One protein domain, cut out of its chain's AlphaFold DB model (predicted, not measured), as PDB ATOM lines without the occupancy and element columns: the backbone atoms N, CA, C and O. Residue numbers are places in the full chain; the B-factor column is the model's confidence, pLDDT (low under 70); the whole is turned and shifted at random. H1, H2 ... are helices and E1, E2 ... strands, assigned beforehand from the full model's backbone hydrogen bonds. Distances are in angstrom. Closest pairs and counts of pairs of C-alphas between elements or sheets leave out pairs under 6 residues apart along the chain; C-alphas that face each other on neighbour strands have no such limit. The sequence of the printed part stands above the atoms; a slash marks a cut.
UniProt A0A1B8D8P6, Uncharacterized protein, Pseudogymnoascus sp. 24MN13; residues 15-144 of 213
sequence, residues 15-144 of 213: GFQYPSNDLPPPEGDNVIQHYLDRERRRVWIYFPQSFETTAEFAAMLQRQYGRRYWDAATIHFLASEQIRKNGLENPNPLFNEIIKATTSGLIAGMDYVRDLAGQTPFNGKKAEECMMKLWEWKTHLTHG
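This is residues 15 to 144 of the 213 residues of an uncharacterized protein of Pseudogymnoascus sp. 24MN13 (UniProt A0A1B8D8P6). One long helix, H3, spans most of the length; the small sheet of E1, E2 and E3 packs on one side of it, and H2 and H4 pack along another, H4's last turns beside H2's first. H2, H3 and H4 make an up-and-down bundle, each running against the one before, and short H1 packs on H2. The printed part has 130 residues with four named helices and three named strands, in the order E1 E2 H1 E3 H2 H3 H4; the sheet E1 - E2 - E3 is antiparallel, and the class is mostly helix. The whole is compact, with a radius of gyration of the C-alphas of 15.5 A, and spans 50 by 32 by 26 A.

E1, residues 33 to 37, and E2, residues 42 to 46, form a hairpin, with N 35 and O 44 2.8 A apart. E2 is also the antiparallel neighbour of E3, residues 69 to 71, with N 45 and O 70 2.7 A apart. H1, residues 55 to 61, touches H2, residues 72 to 86, at a steep tilt of 52 degrees; their closest C-alphas, of Met 60 and Leu 78, are 5.8 A apart. H3, residues 93 to 117, is over E1 and E2 at a height over the sheet of 8.4 A; H2 is on the same face, two layers with helices on one face of a sheet. H3 and H4, residues 124 to 142, form a helical hairpin, the closest C-alphas, of Ala 117 and Ala 127, 4.4 A apart. In H1, H2, H3 and H4 every O i to N i+4 pair is within hydrogen-bond range.

E1 begins at C-alpha 33 (37.734, 39.543, 17.429). H2 is 21.1 A long, H3 36.0 A and H4 26.5 A, ending at C-alpha 142 (50.128, 27.006, 6.981).

The farthest C-alphas, of Glu 89 and Pro 121, are 52.6 A apart. The printed part has no cut, and no link is long. Confidence is under 70 at residues 15 to 22, 28, 62 to 66 and 87 to 91.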
ATOM      1  N   GLY A  15      42.306  16.535  22.470       39.12
ATOM      2  CA  GLY A  15      41.045  16.894  21.808       39.12
ATOM      3  C   GLY A  15      40.805  18.400  21.837       39.12
ATOM      4  O   GLY A  15      41.246  19.061  22.778       39.12
ATOM      5  N   PHE A  16      40.096  18.930  20.828       47.34
ATOM      6  CA  PHE A  16      39.744  20.352  20.701       47.34
ATOM      7  C   PHE A  16      39.494  21.018  22.052       47.34
ATOM      8  O   PHE A  16      38.594  20.627  22.805       47.34
ATOM      9  N   GLN A  17      40.316  22.020  22.360       56.78
ATOM     10  CA  GLN A  17      40.264  22.689  23.645       56.78
ATOM     11  C   GLN A  17      38.914  23.388  23.794       56.78
ATOM     12  O   GLN A  17      38.499  24.182  22.951       56.78
ATOM     13  N   TYR A  18      38.214  23.037  24.874       54.22
ATOM     14  CA  TYR A  18      36.882  23.542  25.164       54.22
ATOM     15  C   TYR A  18      36.856  25.085  25.155       54.22
ATOM     16  O   TYR A  18      37.761  25.711  25.713       54.22
ATOM     17  N   PRO A  19      35.819  25.701  24.565       62.59
ATOM     18  CA  PRO A  19      35.638  27.147  24.558       62.59
ATOM     19  C   PRO A  19      35.494  27.705  25.975       62.59
ATOM     20  O   PRO A  19      34.898  27.068  26.850       62.59
ATOM     21  N   SER A  20      36.022  28.910  26.193       64.50
ATOM     22  CA  SER A  20      35.917  29.600  27.479       64.50
ATOM     23  C   SER A  20      34.663  30.470  27.527       64.50
ATOM     24  O   SER A  20      34.486  31.381  26.724       64.50
ATOM     25  N   ASN A  21      33.802  30.215  28.508       64.75
ATOM     26  CA  ASN A  21      32.670  31.091  28.823       64.75
ATOM     27  C   ASN A  21      32.991  32.081  29.954       64.75
ATOM     28  O   ASN A  21      32.149  32.902  30.302       64.75
ATOM     29  N   ASP A  22      34.202  32.007  30.510       69.88
ATOM     30  CA  ASP A  22      34.623  32.794  31.673       69.88
ATOM     31  C   ASP A  22      35.220  34.156  31.281       69.88
ATOM     32  O   ASP A  22      35.496  34.988  32.145       69.88
ATOM     33  N   LEU A  23      35.435  34.389  29.983       75.56
ATOM     34  CA  LEU A  23      35.942  35.653  29.459       75.56
ATOM     35  C   LEU A  23      34.776  36.617  29.169       75.56
ATOM     36  O   LEU A  23      33.797  36.217  28.531       75.56
ATOM     37  N   PRO A  24      34.862  37.891  29.600       72.12
ATOM     38  CA  PRO A  24      33.842  38.887  29.284       72.12
ATOM     39  C   PRO A  24      33.819  39.178  27.773       72.12
ATOM     40  O   PRO A  24      34.854  39.029  27.119       72.12
ATOM     41  N   PRO A  25      32.684  39.602  27.190       75.50
ATOM     42  CA  PRO A  25      32.641  40.057  25.800       75.50
ATOM     43  C   PRO A  25      33.640  41.202  25.556       75.50
ATOM     44  O   PRO A  25      33.848  42.015  26.462       75.50
ATOM     45  N   PRO A  26      34.251  41.287  24.362       79.88
ATOM     46  CA  PRO A  26      35.143  42.389  24.029       79.88
ATOM     47  C   PRO A  26      34.353  43.693  23.852       79.88
ATOM     48  O   PRO A  26      33.136  43.686  23.649       79.88
ATOM     49  N   GLU A  27      35.054  44.827  23.882       71.00
ATOM     50  CA  GLU A  27      34.469  46.106  23.476       71.00
ATOM     51  C   GLU A  27      34.072  46.039  21.989       71.00
ATOM     52  O   GLU A  27      34.871  45.664  21.129       71.00
ATOM     53  N   GLY A  28      32.813  46.360  21.674       69.50
ATOM     54  CA  GLY A  28      32.266  46.176  20.324       69.50
ATOM     55  C   GLY A  28      31.898  44.718  20.027       69.50
ATOM     56  O   GLY A  28      32.415  44.109  19.091       69.50
ATOM     57  N   ASP A  29      30.948  44.177  20.790       73.38
ATOM     58  CA  ASP A  29      30.447  42.792  20.775       73.38
ATOM     59  C   ASP A  29      29.718  42.350  19.489       73.38
ATOM     60  O   ASP A  29      29.095  41.286  19.467       73.38
ATOM     61  N   ASN A  30      29.833  43.139  18.419       80.94
ATOM     62  CA  ASN A  30      29.174  42.947  17.128       80.94
ATOM     63  C   ASN A  30      30.104  42.399  16.038       80.94
ATOM     64  O   ASN A  30      29.632  42.088  14.946       80.94
ATOM     65  N   VAL A  31      31.411  42.299  16.300       85.69
ATOM     66  CA  VAL A  31      32.408  41.839  15.322       85.69
ATOM     67  C   VAL A  31      33.217  40.663  15.862       85.69
ATOM     68  O   VAL A  31      33.344  40.483  17.074       85.69
ATOM     69  N   ILE A  32      33.760  39.852  14.954       89.50
ATOM     70  CA  ILE A  32      34.656  38.739  15.287       89.50
ATOM     71  C   ILE A  32      36.009  39.328  15.689       89.50
ATOM     72  O   ILE A  32      36.605  40.096  14.932       89.50
ATOM     73  N   GLN A  33      36.497  38.982  16.877       90.44
ATOM     74  CA  GLN A  33      37.734  39.543  17.429       90.44
ATOM     75  C   GLN A  33      38.582  38.457  18.075       90.44
ATOM     76  O   GLN A  33      38.050  37.485  18.608       90.44
ATOM     77  N   HIS A  34      39.902  38.635  18.066       92.06
ATOM     78  CA  HIS A  34      40.793  37.779  18.840       92.06
ATOM     79  C   HIS A  34      41.052  38.362  20.231       92.06
ATOM     80  O   HIS A  34      41.015  39.572  20.438       92.06
ATOM     81  N   TYR A  35      41.378  37.490  21.176       90.75
ATOM     82  CA  TYR A  35      41.791  37.838  22.526       90.75
ATOM     83  C   TYR A  35      43.001  36.991  22.921       90.75
ATOM     84  O   TYR A  35      42.954  35.762  22.872       90.75
ATOM     85  N   LEU A  36      44.093  37.644  23.320       90.62
ATOM     86  CA  LEU A  36      45.299  36.971  23.794       90.62
ATOM     87  C   LEU A  36      45.247  36.814  25.320       90.62
ATOM     88  O   LEU A  36      45.505  37.760  26.065       90.62
ATOM     89  N   ASP A  37      44.985  35.594  25.783       89.31
ATOM     90  CA  ASP A  37      45.161  35.195  27.178       89.31
ATOM     91  C   ASP A  37      46.664  35.023  27.449       89.31
ATOM     92  O   ASP A  37      47.265  33.980  27.175       89.31
ATOM     93  N   ARG A  38      47.289  36.092  27.949       87.38
ATOM     94  CA  ARG A  38      48.735  36.156  28.218       87.38
ATOM     95  C   ARG A  38      49.193  35.216  29.328       87.38
ATOM     96  O   ARG A  38      50.348  34.785  29.301       87.38
ATOM     97  N   GLU A  39      48.320  34.926  30.288       84.94
ATOM     98  CA  GLU A  39      48.618  34.048  31.421       84.94
ATOM     99  C   GLU A  39      48.684  32.598  30.948       84.94
ATOM    100  O   GLU A  39      49.674  31.903  31.183       84.94
ATOM    101  N   ARG A  40      47.665  32.168  30.197       84.75
ATOM    102  CA  ARG A  40      47.581  30.804  29.662       84.75
ATOM    103  C   ARG A  40      48.293  30.624  28.325       84.75
ATOM    104  O   ARG A  40      48.362  29.500  27.837       84.75
ATOM    105  N   ARG A  41      48.819  31.707  27.740       87.75
ATOM    106  CA  ARG A  41      49.471  31.744  26.416       87.75
ATOM    107  C   ARG A  41      48.556  31.165  25.329       87.75
ATOM    108  O   ARG A  41      48.971  30.336  24.521       87.75
ATOM    109  N   ARG A  42      47.286  31.574  25.345       89.25
ATOM    110  CA  ARG A  42      46.256  31.123  24.398       89.25
ATOM    111  C   ARG A  42      45.684  32.289  23.618       89.25
ATOM    112  O   ARG A  42      45.517  33.377  24.158       89.25
ATOM    113  N   VAL A  43      45.347  32.031  22.362       92.19
ATOM    114  CA  VAL A  43      44.618  32.977  21.525       92.19
ATOM    115  C   VAL A  43      43.199  32.455  21.385       92.19
ATOM    116  O   VAL A  43      42.976  31.351  20.895       92.19
ATOM    117  N   TRP A  44      42.248  33.262  21.824       92.38
ATOM    118  CA  TRP A  44      40.828  32.994  21.708       92.38
ATOM    119  C   TRP A  44      40.220  33.840  20.593       92.38
ATOM    120  O   TRP A  44      40.705  34.931  20.304       92.38
ATOM    121  N   ILE A  45      39.136  33.360  19.997       92.00
ATOM    122  CA  ILE A  45      38.313  34.071  19.023       92.00
ATOM    123  C   ILE A  45      36.922  34.214  19.592       92.00
ATOM    124  O   ILE A  45      36.255  33.219  19.873       92.00
ATOM    125  N   TYR A  46      36.511  35.460  19.756       90.56
ATOM    126  CA  TYR A  46      35.159  35.830  20.108       90.56
ATOM    127  C   TYR A  46      34.264  35.782  18.872       90.56
ATOM    128  O   TYR A  46      34.529  36.469  17.881       90.56
ATOM    129  N   PHE A  47      33.171  35.032  18.967       88.81
ATOM    130  CA  PHE A  47      32.051  35.126  18.044       88.81
ATOM    131  C   PHE A  47      30.922  35.967  18.651       88.81
ATOM    132  O   PHE A  47      30.467  35.668  19.761       88.81
ATOM    133  N   PRO A  48      30.440  37.000  17.934       87.38
ATOM    134  CA  PRO A  48      29.300  37.788  18.380       87.38
ATOM    135  C   PRO A  48      28.026  36.937  18.373       87.38
ATOM    136  O   PRO A  48      27.911  35.967  17.628       87.38
ATOM    137  N   GLN A  49      27.025  37.309  19.172       83.62
ATOM    138  CA  GLN A  49      25.784  36.528  19.278       83.62
ATOM    139  C   GLN A  49      25.048  36.394  17.933       83.62
ATOM    140  O   GLN A  49      24.435  35.363  17.665       83.62
ATOM    141  N   SER A  50      25.146  37.408  17.072       83.81
ATOM    142  CA  SER A  50      24.622  37.375  15.701       83.81
ATOM    143  C   SER A  50      25.225  36.249  14.854       83.81
ATOM    144  O   SER A  50      24.584  35.772  13.918       83.81
ATOM    145  N   PHE A  51      26.434  35.798  15.191       84.44
ATOM    146  CA  PHE A  51      27.133  34.725  14.499       84.44
ATOM    147  C   PHE A  51      26.608  33.335  14.881       84.44
ATOM    148  O   PHE A  51      26.579  32.452  14.033       84.44
ATOM    149  N   GLU A  52      26.121  33.125  16.110       78.31
ATOM    150  CA  GLU A  52      25.641  31.802  16.564       78.31
ATOM    151  C   GLU A  52      24.469  31.260  15.723       78.31
ATOM    152  O   GLU A  52      24.219  30.054  15.691       78.31
ATOM    153  N   THR A  53      23.743  32.147  15.038       79.88
ATOM    154  CA  THR A  53      22.579  31.805  14.210       79.88
ATOM    155  C   THR A  53      22.904  31.580  12.732       79.88
ATOM    156  O   THR A  53      21.995  31.298  11.954       79.88
ATOM    157  N   THR A  54      24.164  31.725  12.317       84.38
ATOM    158  CA  THR A  54      24.553  31.611  10.906       84.38
ATOM    159  C   THR A  54      24.760  30.152  10.485       84.38
ATOM    160  O   THR A  54      25.036  29.267  11.304       84.38
ATOM    161  N   ALA A  55      24.618  29.873   9.185       83.06
ATOM    162  CA  ALA A  55      24.853  28.532   8.645       83.06
ATOM    163  C   ALA A  55      26.334  28.130   8.771       83.06
ATOM    164  O   ALA A  55      26.651  26.958   8.956       83.06
ATOM    165  N   GLU A  56      27.228  29.112   8.733       83.88
ATOM    166  CA  GLU A  56      28.677  28.991   8.841       83.88
ATOM    167  C   GLU A  56      29.094  28.560  10.247       83.88
ATOM    168  O   GLU A  56      29.901  27.639  10.397       83.88
ATOM    169  N   PHE A  57      28.496  29.151  11.289       81.62
ATOM    170  CA  PHE A  57      28.697  28.700  12.666       81.62
ATOM    171  C   PHE A  57      28.248  27.244  12.833       81.62
ATOM    172  O   PHE A  57      28.982  26.422  13.387       81.62
ATOM    173  N   ALA A  58      27.078  26.888  12.292       81.19
ATOM    174  CA  ALA A  58      26.583  25.515  12.331       81.19
ATOM    175  C   ALA A  58      27.491  24.535  11.563       81.19
ATOM    176  O   ALA A  58      27.712  23.418  12.040       81.19
ATOM    177  N   ALA A  59      28.034  24.952  10.416       80.94
ATOM    178  CA  ALA A  59      28.929  24.153   9.582       80.94
ATOM    179  C   ALA A  59      30.287  23.885  10.248       80.94
ATOM    180  O   ALA A  59      30.815  22.779  10.124       80.94
ATOM    181  N   MET A  60      30.845  24.858  10.974       84.69
ATOM    182  CA  MET A  60      32.118  24.682  11.682       84.69
ATOM    183  C   MET A  60      31.960  23.948  13.017       84.69
ATOM    184  O   MET A  60      32.760  23.073  13.332       84.69
ATOM    185  N   LEU A  61      30.947  24.299  13.814       80.50
ATOM    186  CA  LEU A  61      30.894  23.954  15.242       80.50
ATOM    187  C   LEU A  61      29.761  22.993  15.617       80.50
ATOM    188  O   LEU A  61      29.492  22.789  16.801       80.50
ATOM    189  N   GLN A  62      29.092  22.394  14.624       69.38
ATOM    190  CA  GLN A  62      28.099  21.323  14.791       69.38
ATOM    191  C   GLN A  62      27.091  21.582  15.929       69.38
ATOM    192  O   GLN A  62      26.757  20.681  16.697       69.38
ATOM    193  N   ARG A  63      26.572  22.817  16.025       59.09
ATOM    194  CA  ARG A  63      25.527  23.228  16.988       59.09
ATOM    195  C   ARG A  63      25.952  23.273  18.467       59.09
ATOM    196  O   ARG A  63      25.109  23.133  19.354       59.09
ATOM    197  N   GLN A  64      27.228  23.512  18.767       63.53
ATOM    198  CA  GLN A  64      27.669  23.838  20.132       63.53
ATOM    199  C   GLN A  64      27.319  25.294  20.505       63.53
ATOM    200  O   GLN A  64      28.167  26.182  20.461       63.53
ATOM    201  N   TYR A  65      26.055  25.535  20.855       59.47
ATOM    202  CA  TYR A  65      25.522  26.867  21.184       59.47
ATOM    203  C   TYR A  65      25.965  27.398  22.559       59.47
ATOM    204  O   TYR A  65      26.295  26.622  23.462       59.47
ATOM    205  N   GLY A  66      25.921  28.726  22.738       64.25
ATOM    206  CA  GLY A  66      26.163  29.394  24.025       64.25
ATOM    207  C   GLY A  66      27.634  29.485  24.441       64.25
ATOM    208  O   GLY A  66      27.938  29.664  25.621       64.25
ATOM    209  N   ARG A  67      28.547  29.325  23.480       72.00
ATOM    210  CA  ARG A  67      29.998  29.402  23.657       72.00
ATOM    211  C   ARG A  67      30.549  30.477  22.737       72.00
ATOM    212  O   ARG A  67      30.425  30.356  21.521       72.00
ATOM    213  N   ARG A  68      31.140  31.525  23.317       80.00
ATOM    214  CA  ARG A  68      31.545  32.720  22.559       80.00
ATOM    215  C   ARG A  68      33.029  32.777  22.244       80.00
ATOM    216  O   ARG A  68      33.369  33.248  21.169       80.00
ATOM    217  N   TYR A  69      33.895  32.276  23.127       86.94
ATOM    218  CA  TYR A  69      35.336  32.245  22.881       86.94
ATOM    219  C   TYR A  69      35.821  30.858  22.509       86.94
ATOM    220  O   TYR A  69      35.719  29.929  23.304       86.94
ATOM    221  N   TRP A  70      36.417  30.743  21.332       88.44
ATOM    222  CA  TRP A  70      36.928  29.496  20.778       88.44
ATOM    223  C   TRP A  70      38.425  29.575  20.536       88.44
ATOM    224  O   TRP A  70      38.954  30.658  20.310       88.44
ATOM    225  N   ASP A  71      39.123  28.447  20.610       89.94
ATOM    226  CA  ASP A  71      40.555  28.421  20.327       89.94
ATOM    227  C   ASP A  71      40.831  28.882  18.883       89.94
ATOM    228  O   ASP A  71      40.226  28.385  17.929       89.94
ATOM    229  N   ALA A  72      41.720  29.864  18.718       92.81
ATOM    230  CA  ALA A  72      41.939  30.508  17.426       92.81
ATOM    231  C   ALA A  72      42.528  29.558  16.380       92.81
ATOM    232  O   ALA A  72      42.159  29.652  15.211       92.81
ATOM    233  N   ALA A  73      43.414  28.648  16.788       91.38
ATOM    234  CA  ALA A  73      44.044  27.689  15.888       91.38
ATOM    235  C   ALA A  73      43.006  26.692  15.358       91.38
ATOM    236  O   ALA A  73      42.871  26.504  14.147       91.38
ATOM    237  N   THR A  74      42.176  26.168  16.259       89.06
ATOM    238  CA  THR A  74      41.034  25.307  15.934       89.06
ATOM    239  C   THR A  74      40.087  25.976  14.941       89.06
ATOM    240  O   THR A  74      39.737  25.392  13.916       89.06
ATOM    241  N   ILE A  75      39.668  27.212  15.227       91.44
ATOM    242  CA  ILE A  75      38.743  27.945  14.358       91.44
ATOM    243  C   ILE A  75      39.374  28.251  12.999       91.44
ATOM    244  O   ILE A  75      38.688  28.130  11.986       91.44
ATOM    245  N   HIS A  76      40.661  28.606  12.963       93.12
ATOM    246  CA  HIS A  76      41.384  28.834  11.716       93.12
ATOM    247  C   HIS A  76      41.333  27.594  10.821       93.12
ATOM    248  O   HIS A  76      40.892  27.676   9.679       93.12
ATOM    249  N   PHE A  77      41.693  26.430  11.371       91.19
ATOM    250  CA  PHE A  77      41.642  25.155  10.658       91.19
ATOM    251  C   PHE A  77      40.233  24.835  10.138       91.19
ATOM    252  O   PHE A  77      40.067  24.515   8.962       91.19
ATOM    253  N   LEU A  78      39.206  24.962  10.986       90.12
ATOM    254  CA  LEU A  78      37.826  24.670  10.590       90.12
ATOM    255  C   LEU A  78      37.350  25.591   9.462       90.12
ATOM    256  O   LEU A  78      36.721  25.112   8.520       90.12
ATOM    257  N   ALA A  79      37.662  26.887   9.529       91.12
ATOM    258  CA  ALA A  79      37.322  27.838   8.476       91.12
ATOM    259  C   ALA A  79      38.057  27.518   7.163       91.12
ATOM    260  O   ALA A  79      37.419  27.488   6.110       91.12
ATOM    261  N   SER A  80      39.354  27.199   7.220       90.75
ATOM    262  CA  SER A  80      40.145  26.795   6.048       90.75
ATOM    263  C   SER A  80      39.581  25.537   5.383       90.75
ATOM    264  O   SER A  80      39.419  25.502   4.163       90.75
ATOM    265  N   GLU A  81      39.174  24.536   6.167       88.56
ATOM    266  CA  GLU A  81      38.536  23.323   5.646       88.56
ATOM    267  C   GLU A  81      37.175  23.601   4.994       88.56
ATOM    268  O   GLU A  81      36.827  22.961   3.999       88.56
ATOM    269  N   GLN A  82      36.394  24.552   5.517       87.94
ATOM    270  CA  GLN A  82      35.135  24.961   4.885       87.94
ATOM    271  C   GLN A  82      35.378  25.694   3.563       87.94
ATOM    272  O   GLN A  82      34.684  25.415   2.585       87.94
ATOM    273  N   ILE A  83      36.370  26.587   3.499       87.25
ATOM    274  CA  ILE A  83      36.761  27.263   2.252       87.25
ATOM    275  C   ILE A  83      37.186  26.225   1.208       87.25
ATOM    276  O   ILE A  83      36.703  26.249   0.077       87.25
ATOM    277  N   ARG A  84      38.020  25.256   1.601       85.19
ATOM    278  CA  ARG A  84      38.495  24.193   0.709       85.19
ATOM    279  C   ARG A  84      37.357  23.315   0.181       85.19
ATOM    280  O   ARG A  84      37.318  23.026  -1.011       85.19
ATOM    281  N   LYS A  85      36.427  22.886   1.046       83.94
ATOM    282  CA  LYS A  85      35.302  22.001   0.672       83.94
ATOM    283  C   LYS A  85      34.278  22.673  -0.236       83.94
ATOM    284  O   LYS A  85      33.731  22.006  -1.108       83.94
ATOM    285  N   ASN A  86      34.010  23.957  -0.019       76.31
ATOM    286  CA  ASN A  86      32.992  24.691  -0.772       76.31
ATOM    287  C   ASN A  86      33.507  25.226  -2.121       76.31
ATOM    288  O   ASN A  86      32.707  25.703  -2.925       76.31
ATOM    289  N   GLY A  87      34.811  25.096  -2.391       62.28
ATOM    290  CA  GLY A  87      35.447  25.537  -3.630       62.28
ATOM    291  C   GLY A  87      35.541  27.062  -3.759       62.28
ATOM    292  O   GLY A  87      34.844  27.823  -3.091       62.28
ATOM    293  N   LEU A  88      36.408  27.525  -4.665       61.53
ATOM    294  CA  LEU A  88      36.599  28.955  -4.968       61.53
ATOM    295  C   LEU A  88      35.397  29.598  -5.687       61.53
ATOM    296  O   LEU A  88      35.385  30.809  -5.881       61.53
ATOM    297  N   GLU A  89      34.402  28.810  -6.100       61.16
ATOM    298  CA  GLU A  89      33.296  29.271  -6.949       61.16
ATOM    299  C   GLU A  89      32.258  30.116  -6.195       61.16
ATOM    300  O   GLU A  89      31.600  30.948  -6.810       61.16
ATOM    301  N   ASN A  90      32.142  29.960  -4.870       65.31
ATOM    302  CA  ASN A  90      31.270  30.779  -4.022       65.31
ATOM    303  C   ASN A  90      31.988  31.169  -2.719       65.31
ATOM    304  O   ASN A  90      31.696  30.610  -1.656       65.31
ATOM    305  N   PRO A  91      32.945  32.114  -2.777       68.81
ATOM    306  CA  PRO A  91      33.688  32.538  -1.602       68.81
ATOM    307  C   PRO A  91      32.737  33.166  -0.584       68.81
ATOM    308  O   PRO A  91      32.063  34.159  -0.861       68.81
ATOM    309  N   ASN A  92      32.689  32.589   0.614       81.75
ATOM    310  CA  ASN A  92      31.885  33.127   1.699       81.75
ATOM    311  C   ASN A  92      32.681  34.224   2.429       81.75
ATOM    312  O   ASN A  92      33.705  33.913   3.049       81.75
ATOM    313  N   PRO A  93      32.235  35.494   2.395       85.19
ATOM    314  CA  PRO A  93      32.966  36.598   3.014       85.19
ATOM    315  C   PRO A  93      33.149  36.407   4.522       85.19
ATOM    316  O   PRO A  93      34.141  36.861   5.085       85.19
ATOM    317  N   LEU A  94      32.246  35.673   5.169       88.31
ATOM    318  CA  LEU A  94      32.287  35.445   6.599       88.31
ATOM    319  C   LEU A  94      33.428  34.500   7.005       88.31
ATOM    320  O   LEU A  94      34.106  34.759   7.995       88.31
ATOM    321  N   PHE A  95      33.724  33.458   6.216       89.12
ATOM    322  CA  PHE A  95      34.918  32.640   6.463       89.12
ATOM    323  C   PHE A  95      36.203  33.458   6.290       89.12
ATOM    324  O   PHE A  95      37.133  33.286   7.073       89.12
ATOM    325  N   ASN A  96      36.243  34.410   5.353       88.50
ATOM    326  CA  ASN A  96      37.397  35.303   5.199       88.50
ATOM    327  C   ASN A  96      37.597  36.214   6.419       88.50
ATOM    328  O   ASN A  96      38.732  36.435   6.841       88.50
ATOM    329  N   GLU A  97      36.518  36.721   7.022       91.44
ATOM    330  CA  GLU A  97      36.595  37.487   8.274       91.44
ATOM    331  C   GLU A  97      37.144  36.642   9.428       91.44
ATOM    332  O   GLU A  97      37.999  37.107  10.185       91.44
ATOM    333  N   ILE A  98      36.721  35.380   9.522       92.38
ATOM    334  CA  ILE A  98      37.219  34.426  10.520       92.38
ATOM    335  C   ILE A  98      38.704  34.141  10.311       92.38
ATOM    336  O   ILE A  98      39.479  34.218  11.266       92.38
ATOM    337  N   ILE A  99      39.117  33.855   9.073       93.44
ATOM    338  CA  ILE A  99      40.524  33.652   8.713       93.44
ATOM    339  C   ILE A  99      41.342  34.887   9.084       93.44
ATOM    340  O   ILE A  99      42.349  34.773   9.773       93.44
ATOM    341  N   LYS A 100      40.874  36.090   8.744       94.06
ATOM    342  CA  LYS A 100      41.564  37.334   9.099       94.06
ATOM    343  C   LYS A 100      41.709  37.513  10.616       94.06
ATOM    344  O   LYS A 100      42.800  37.841  11.086       94.06
ATOM    345  N   ALA A 101      40.638  37.306  11.383       94.06
ATOM    346  CA  ALA A 101      40.653  37.480  12.834       94.06
ATOM    347  C   ALA A 101      41.552  36.446  13.529       94.06
ATOM    348  O   ALA A 101      42.369  36.811  14.377       94.06
ATOM    349  N   THR A 102      41.441  35.176  13.133       95.69
ATOM    350  CA  THR A 102      42.284  34.081  13.637       95.69
ATOM    351  C   THR A 102      43.748  34.295  13.283       95.69
ATOM    352  O   THR A 102      44.584  34.243  14.177       95.69
ATOM    353  N   THR A 103      44.073  34.627  12.031       95.81
ATOM    354  CA  THR A 103      45.451  34.908  11.610       95.81
ATOM    355  C   THR A 103      46.051  36.063  12.394       95.81
ATOM    356  O   THR A 103      47.142  35.924  12.940       95.81
ATOM    357  N   SER A 104      45.329  37.180  12.514       95.69
ATOM    358  CA  SER A 104      45.802  38.323  13.298       95.69
ATOM    359  C   SER A 104      46.056  37.947  14.759       95.69
ATOM    360  O   SER A 104      47.068  38.365  15.319       95.69
ATOM    361  N   GLY A 105      45.164  37.163  15.370       95.31
ATOM    362  CA  GLY A 105      45.321  36.731  16.754       95.31
ATOM    363  C   GLY A 105      46.490  35.772  16.949       95.31
ATOM    364  O   GLY A 105      47.254  35.934  17.898       95.31
ATOM    365  N   LEU A 106      46.650  34.796  16.054       95.94
ATOM    366  CA  LEU A 106      47.743  33.827  16.108       95.94
ATOM    367  C   LEU A 106      49.097  34.510  15.907       95.94
ATOM    368  O   LEU A 106      50.005  34.240  16.682       95.94
ATOM    369  N   ILE A 107      49.221  35.458  14.969       95.75
ATOM    370  CA  ILE A 107      50.447  36.257  14.795       95.75
ATOM    371  C   ILE A 107      50.772  37.039  16.076       95.75
ATOM    372  O   ILE A 107      51.888  36.943  16.582       95.75
ATOM    373  N   ALA A 108      49.791  37.738  16.656       95.12
ATOM    374  CA  ALA A 108      49.993  38.476  17.905       95.12
ATOM    375  C   ALA A 108      50.396  37.557  19.075       95.12
ATOM    376  O   ALA A 108      51.253  37.906  19.890       95.12
ATOM    377  N   GLY A 109      49.802  36.363  19.154       95.81
ATOM    378  CA  GLY A 109      50.188  35.332  20.113       95.81
ATOM    379  C   GLY A 109      51.616  34.836  19.888       95.81
ATOM    380  O   GLY A 109      52.379  34.737  20.849       95.81
ATOM    381  N   MET A 110      51.992  34.560  18.637       94.81
ATOM    382  CA  MET A 110      53.337  34.118  18.266       94.81
ATOM    383  C   MET A 110      54.392  35.159  18.641       94.81
ATOM    384  O   MET A 110      55.413  34.795  19.219       94.81
ATOM    385  N   ASP A 111      54.147  36.442  18.378       95.31
ATOM    386  CA  ASP A 111      55.070  37.514  18.758       95.31
ATOM    387  C   ASP A 111      55.259  37.569  20.281       95.31
ATOM    388  O   ASP A 111      56.389  37.526  20.767       95.31
ATOM    389  N   TYR A 112      54.165  37.517  21.046       94.75
ATOM    390  CA  TYR A 112      54.222  37.474  22.510       94.75
ATOM    391  C   TYR A 112      54.988  36.252  23.047       94.75
ATOM    392  O   TYR A 112      55.800  36.369  23.967       94.75
ATOM    393  N   VAL A 113      54.747  35.064  22.491       92.88
ATOM    394  CA  VAL A 113      55.421  33.827  22.917       92.88
ATOM    395  C   VAL A 113      56.905  33.839  22.543       92.88
ATOM    396  O   VAL A 113      57.734  33.373  23.329       92.88
ATOM    397  N   ARG A 114      57.270  34.420  21.395       92.12
ATOM    398  CA  ARG A 114      58.669  34.605  20.991       92.12
ATOM    399  C   ARG A 114      59.407  35.523  21.965       92.12
ATOM    400  O   ARG A 114      60.501  35.172  22.408       92.12
ATOM    401  N   ASP A 115      58.783  36.629  22.364       92.44
ATOM    402  CA  ASP A 115      59.338  37.534  23.374       92.44
ATOM    403  C   ASP A 115      59.554  36.808  24.706       92.44
ATOM    404  O   ASP A 115      60.617  36.923  25.316       92.44
ATOM    405  N   LEU A 116      58.581  35.999  25.147       90.12
ATOM    406  CA  LEU A 116      58.689  35.207  26.376       90.12
ATOM    407  C   LEU A 116      59.841  34.195  26.349       90.12
ATOM    408  O   LEU A 116      60.453  33.971  27.396       90.12
ATOM    409  N   ALA A 117      60.115  33.577  25.198       88.81
ATOM    410  CA  ALA A 117      61.200  32.609  25.039       88.81
ATOM    411  C   ALA A 117      62.589  33.266  25.148       88.81
ATOM    412  O   ALA A 117      63.530  32.635  25.628       88.81
ATOM    413  N   GLY A 118      62.707  34.535  24.744       87.38
ATOM    414  CA  GLY A 118      63.947  35.316  24.798       87.38
ATOM    415  C   GLY A 118      64.202  36.053  26.119       87.38
ATOM    416  O   GLY A 118      65.241  36.697  26.267       87.38
ATOM    417  N   GLN A 119      63.275  35.997  27.080       89.88
ATOM    418  CA  GLN A 119      63.396  36.736  28.340       89.88
ATOM    419  C   GLN A 119      64.547  36.239  29.225       89.88
ATOM    420  O   GLN A 119      64.808  35.041  29.342       89.88
ATOM    421  N   THR A 120      65.191  37.184  29.918       88.62
ATOM    422  CA  THR A 120      66.171  36.890  30.968       88.62
ATOM    423  C   THR A 120      65.510  36.864  32.357       88.62
ATOM    424  O   THR A 120      64.576  37.632  32.599       88.62
ATOM    425  N   PRO A 121      65.976  36.010  33.292       89.31
ATOM    426  CA  PRO A 121      66.980  34.965  33.091       89.31
ATOM    427  C   PRO A 121      66.460  33.848  32.172       89.31
ATOM    428  O   PRO A 121      65.283  33.495  32.220       89.31
ATOM    429  N   PHE A 122      67.349  33.299  31.337       88.88
ATOM    430  CA  PHE A 122      66.984  32.248  30.390       88.88
ATOM    431  C   PHE A 122      66.463  31.009  31.127       88.88
ATOM    432  O   PHE A 122      67.101  30.503  32.052       88.88
ATOM    433  N   ASN A 123      65.312  30.503  30.687       89.94
ATOM    434  CA  ASN A 123      64.710  29.279  31.195       89.94
ATOM    435  C   ASN A 123      64.449  28.330  30.024       89.94
ATOM    436  O   ASN A 123      63.496  28.523  29.270       89.94
ATOM    437  N   GLY A 124      65.287  27.295  29.901       86.75
ATOM    438  CA  GLY A 124      65.228  26.341  28.789       86.75
ATOM    439  C   GLY A 124      63.883  25.627  28.660       86.75
ATOM    440  O   GLY A 124      63.357  25.546  27.559       86.75
ATOM    441  N   LYS A 125      63.269  25.211  29.778       86.56
ATOM    442  CA  LYS A 125      61.952  24.553  29.762       86.56
ATOM    443  C   LYS A 125      60.856  25.494  29.258       86.56
ATOM    444  O   LYS A 125      60.034  25.113  28.435       86.56
ATOM    445  N   LYS A 126      60.852  26.745  29.730       86.00
ATOM    446  CA  LYS A 126      59.886  27.750  29.261       86.00
ATOM    447  C   LYS A 126      60.094  28.061  27.777       86.00
ATOM    448  O   LYS A 126      59.114  28.228  27.060       86.00
ATOM    449  N   ALA A 127      61.346  28.145  27.325       87.50
ATOM    450  CA  ALA A 127      61.670  28.356  25.918       87.50
ATOM    451  C   ALA A 127      61.185  27.187  25.047       87.50
ATOM    452  O   ALA A 127      60.553  27.431  24.027       87.50
ATOM    453  N   GLU A 128      61.389  25.944  25.480       84.62
ATOM    454  CA  GLU A 128      60.878  24.741  24.813       84.62
ATOM    455  C   GLU A 128      59.346  24.763  24.689       84.62
ATOM    456  O   GLU A 128      58.828  24.687  23.579       84.62
ATOM    457  N   GLU A 129      58.613  24.997  25.787       85.00
ATOM    458  CA  GLU A 129      57.146  25.154  25.763       85.00
ATOM    459  C   GLU A 129      56.690  26.237  24.767       85.00
ATOM    460  O   GLU A 129      55.697  26.072  24.058       85.00
ATOM    461  N   CYS A 130      57.416  27.359  24.709       88.12
ATOM    462  CA  CYS A 130      57.131  28.444  23.774       88.12
ATOM    463  C   CYS A 130      57.373  28.017  22.321       88.12
ATOM    464  O   CYS A 130      56.543  28.304  21.462       88.12
ATOM    465  N   MET A 131      58.466  27.307  22.042       85.06
ATOM    466  CA  MET A 131      58.778  26.803  20.703       85.06
ATOM    467  C   MET A 131      57.731  25.803  20.209       85.06
ATOM    468  O   MET A 131      57.309  25.903  19.059       85.06
ATOM    469  N   MET A 132      57.240  24.912  21.077       83.25
ATOM    470  CA  MET A 132      56.161  23.987  20.711       83.25
ATOM    471  C   MET A 132      54.864  24.731  20.385       83.25
ATOM    472  O   MET A 132      54.209  24.427  19.392       83.25
ATOM    473  N   LYS A 133      54.531  25.777  21.154       86.12
ATOM    474  CA  LYS A 133      53.358  26.618  20.872       86.12
ATOM    475  C   LYS A 133      53.487  27.387  19.553       86.12
ATOM    476  O   LYS A 133      52.520  27.500  18.804       86.12
ATOM    477  N   LEU A 134      54.680  27.905  19.256       88.31
ATOM    478  CA  LEU A 134      54.973  28.566  17.982       88.31
ATOM    479  C   LEU A 134      54.820  27.605  16.803       88.31
ATOM    480  O   LEU A 134      54.266  27.996  15.777       88.31
ATOM    481  N   TRP A 135      55.301  26.369  16.956       84.81
ATOM    482  CA  TRP A 135      55.152  25.323  15.951       84.81
ATOM    483  C   TRP A 135      53.678  25.003  15.696       84.81
ATOM    484  O   TRP A 135      53.228  25.123  14.559       84.81
ATOM    485  N   GLU A 136      52.911  24.711  16.749       85.50
ATOM    486  CA  GLU A 136      51.470  24.430  16.679       85.50
ATOM    487  C   GLU A 136      50.705  25.545  15.948       85.50
ATOM    488  O   GLU A 136      49.922  25.288  15.038       85.50
ATOM    489  N   TRP A 137      50.927  26.813  16.298       90.31
ATOM    490  CA  TRP A 137      50.228  27.915  15.629       90.31
ATOM    491  C   TRP A 137      50.665  28.105  14.180       90.31
ATOM    492  O   TRP A 137      49.822  28.377  13.323       90.31
ATOM    493  N   LYS A 138      51.958  27.932  13.886       88.75
ATOM    494  CA  LYS A 138      52.466  28.028  12.517       88.75
ATOM    495  C   LYS A 138      51.861  26.937  11.633       88.75
ATOM    496  O   LYS A 138      51.420  27.247  10.533       88.75
ATOM    497  N   THR A 139      51.772  25.696  12.104       86.81
ATOM    498  CA  THR A 139      51.199  24.596  11.312       86.81
ATOM    499  C   THR A 139      49.723  24.835  11.002       86.81
ATOM    500  O   THR A 139      49.306  24.630   9.865       86.81
ATOM    501  N   HIS A 140      48.941  25.369  11.943       89.19
ATOM    502  CA  HIS A 140      47.557  25.762  11.660       89.19
ATOM    503  C   HIS A 140      47.469  26.878  10.611       89.19
ATOM    504  O   HIS A 140      46.657  26.775   9.698       89.19
ATOM    505  N   LEU A 141      48.314  27.912  10.705       91.75
ATOM    506  CA  LEU A 141      48.357  29.013   9.731       91.75
ATOM    507  C   LEU A 141      48.797  28.576   8.332       91.75
ATOM    508  O   LEU A 141      48.437  29.218   7.346       91.75
ATOM    509  N   THR A 142      49.605  27.525   8.245       90.56
ATOM    510  CA  THR A 142      50.128  27.006   6.981       90.56
ATOM    511  C   THR A 142      49.199  25.960   6.345       90.56
ATOM    512  O   THR A 142      49.369  25.618   5.176       90.56
ATOM    513  N   HIS A 143      48.184  25.472   7.067       90.44
ATOM    514  CA  HIS A 143      47.203  24.518   6.546       90.44
ATOM    515  C   HIS A 143      46.545  25.018   5.244       90.44
ATOM    516  O   HIS A 143      45.977  26.107   5.197       90.44
ATOM    517  N   GLY A 144      46.582  24.188   4.201       88.38
ATOM    518  CA  GLY A 144      46.010  24.462   2.884       88.38
ATOM    519  C   GLY A 144      46.865  25.357   1.983       88.38
ATOM    520  O   GLY A 144      46.407  25.713   0.900       88.38
TER     521      GLY A 144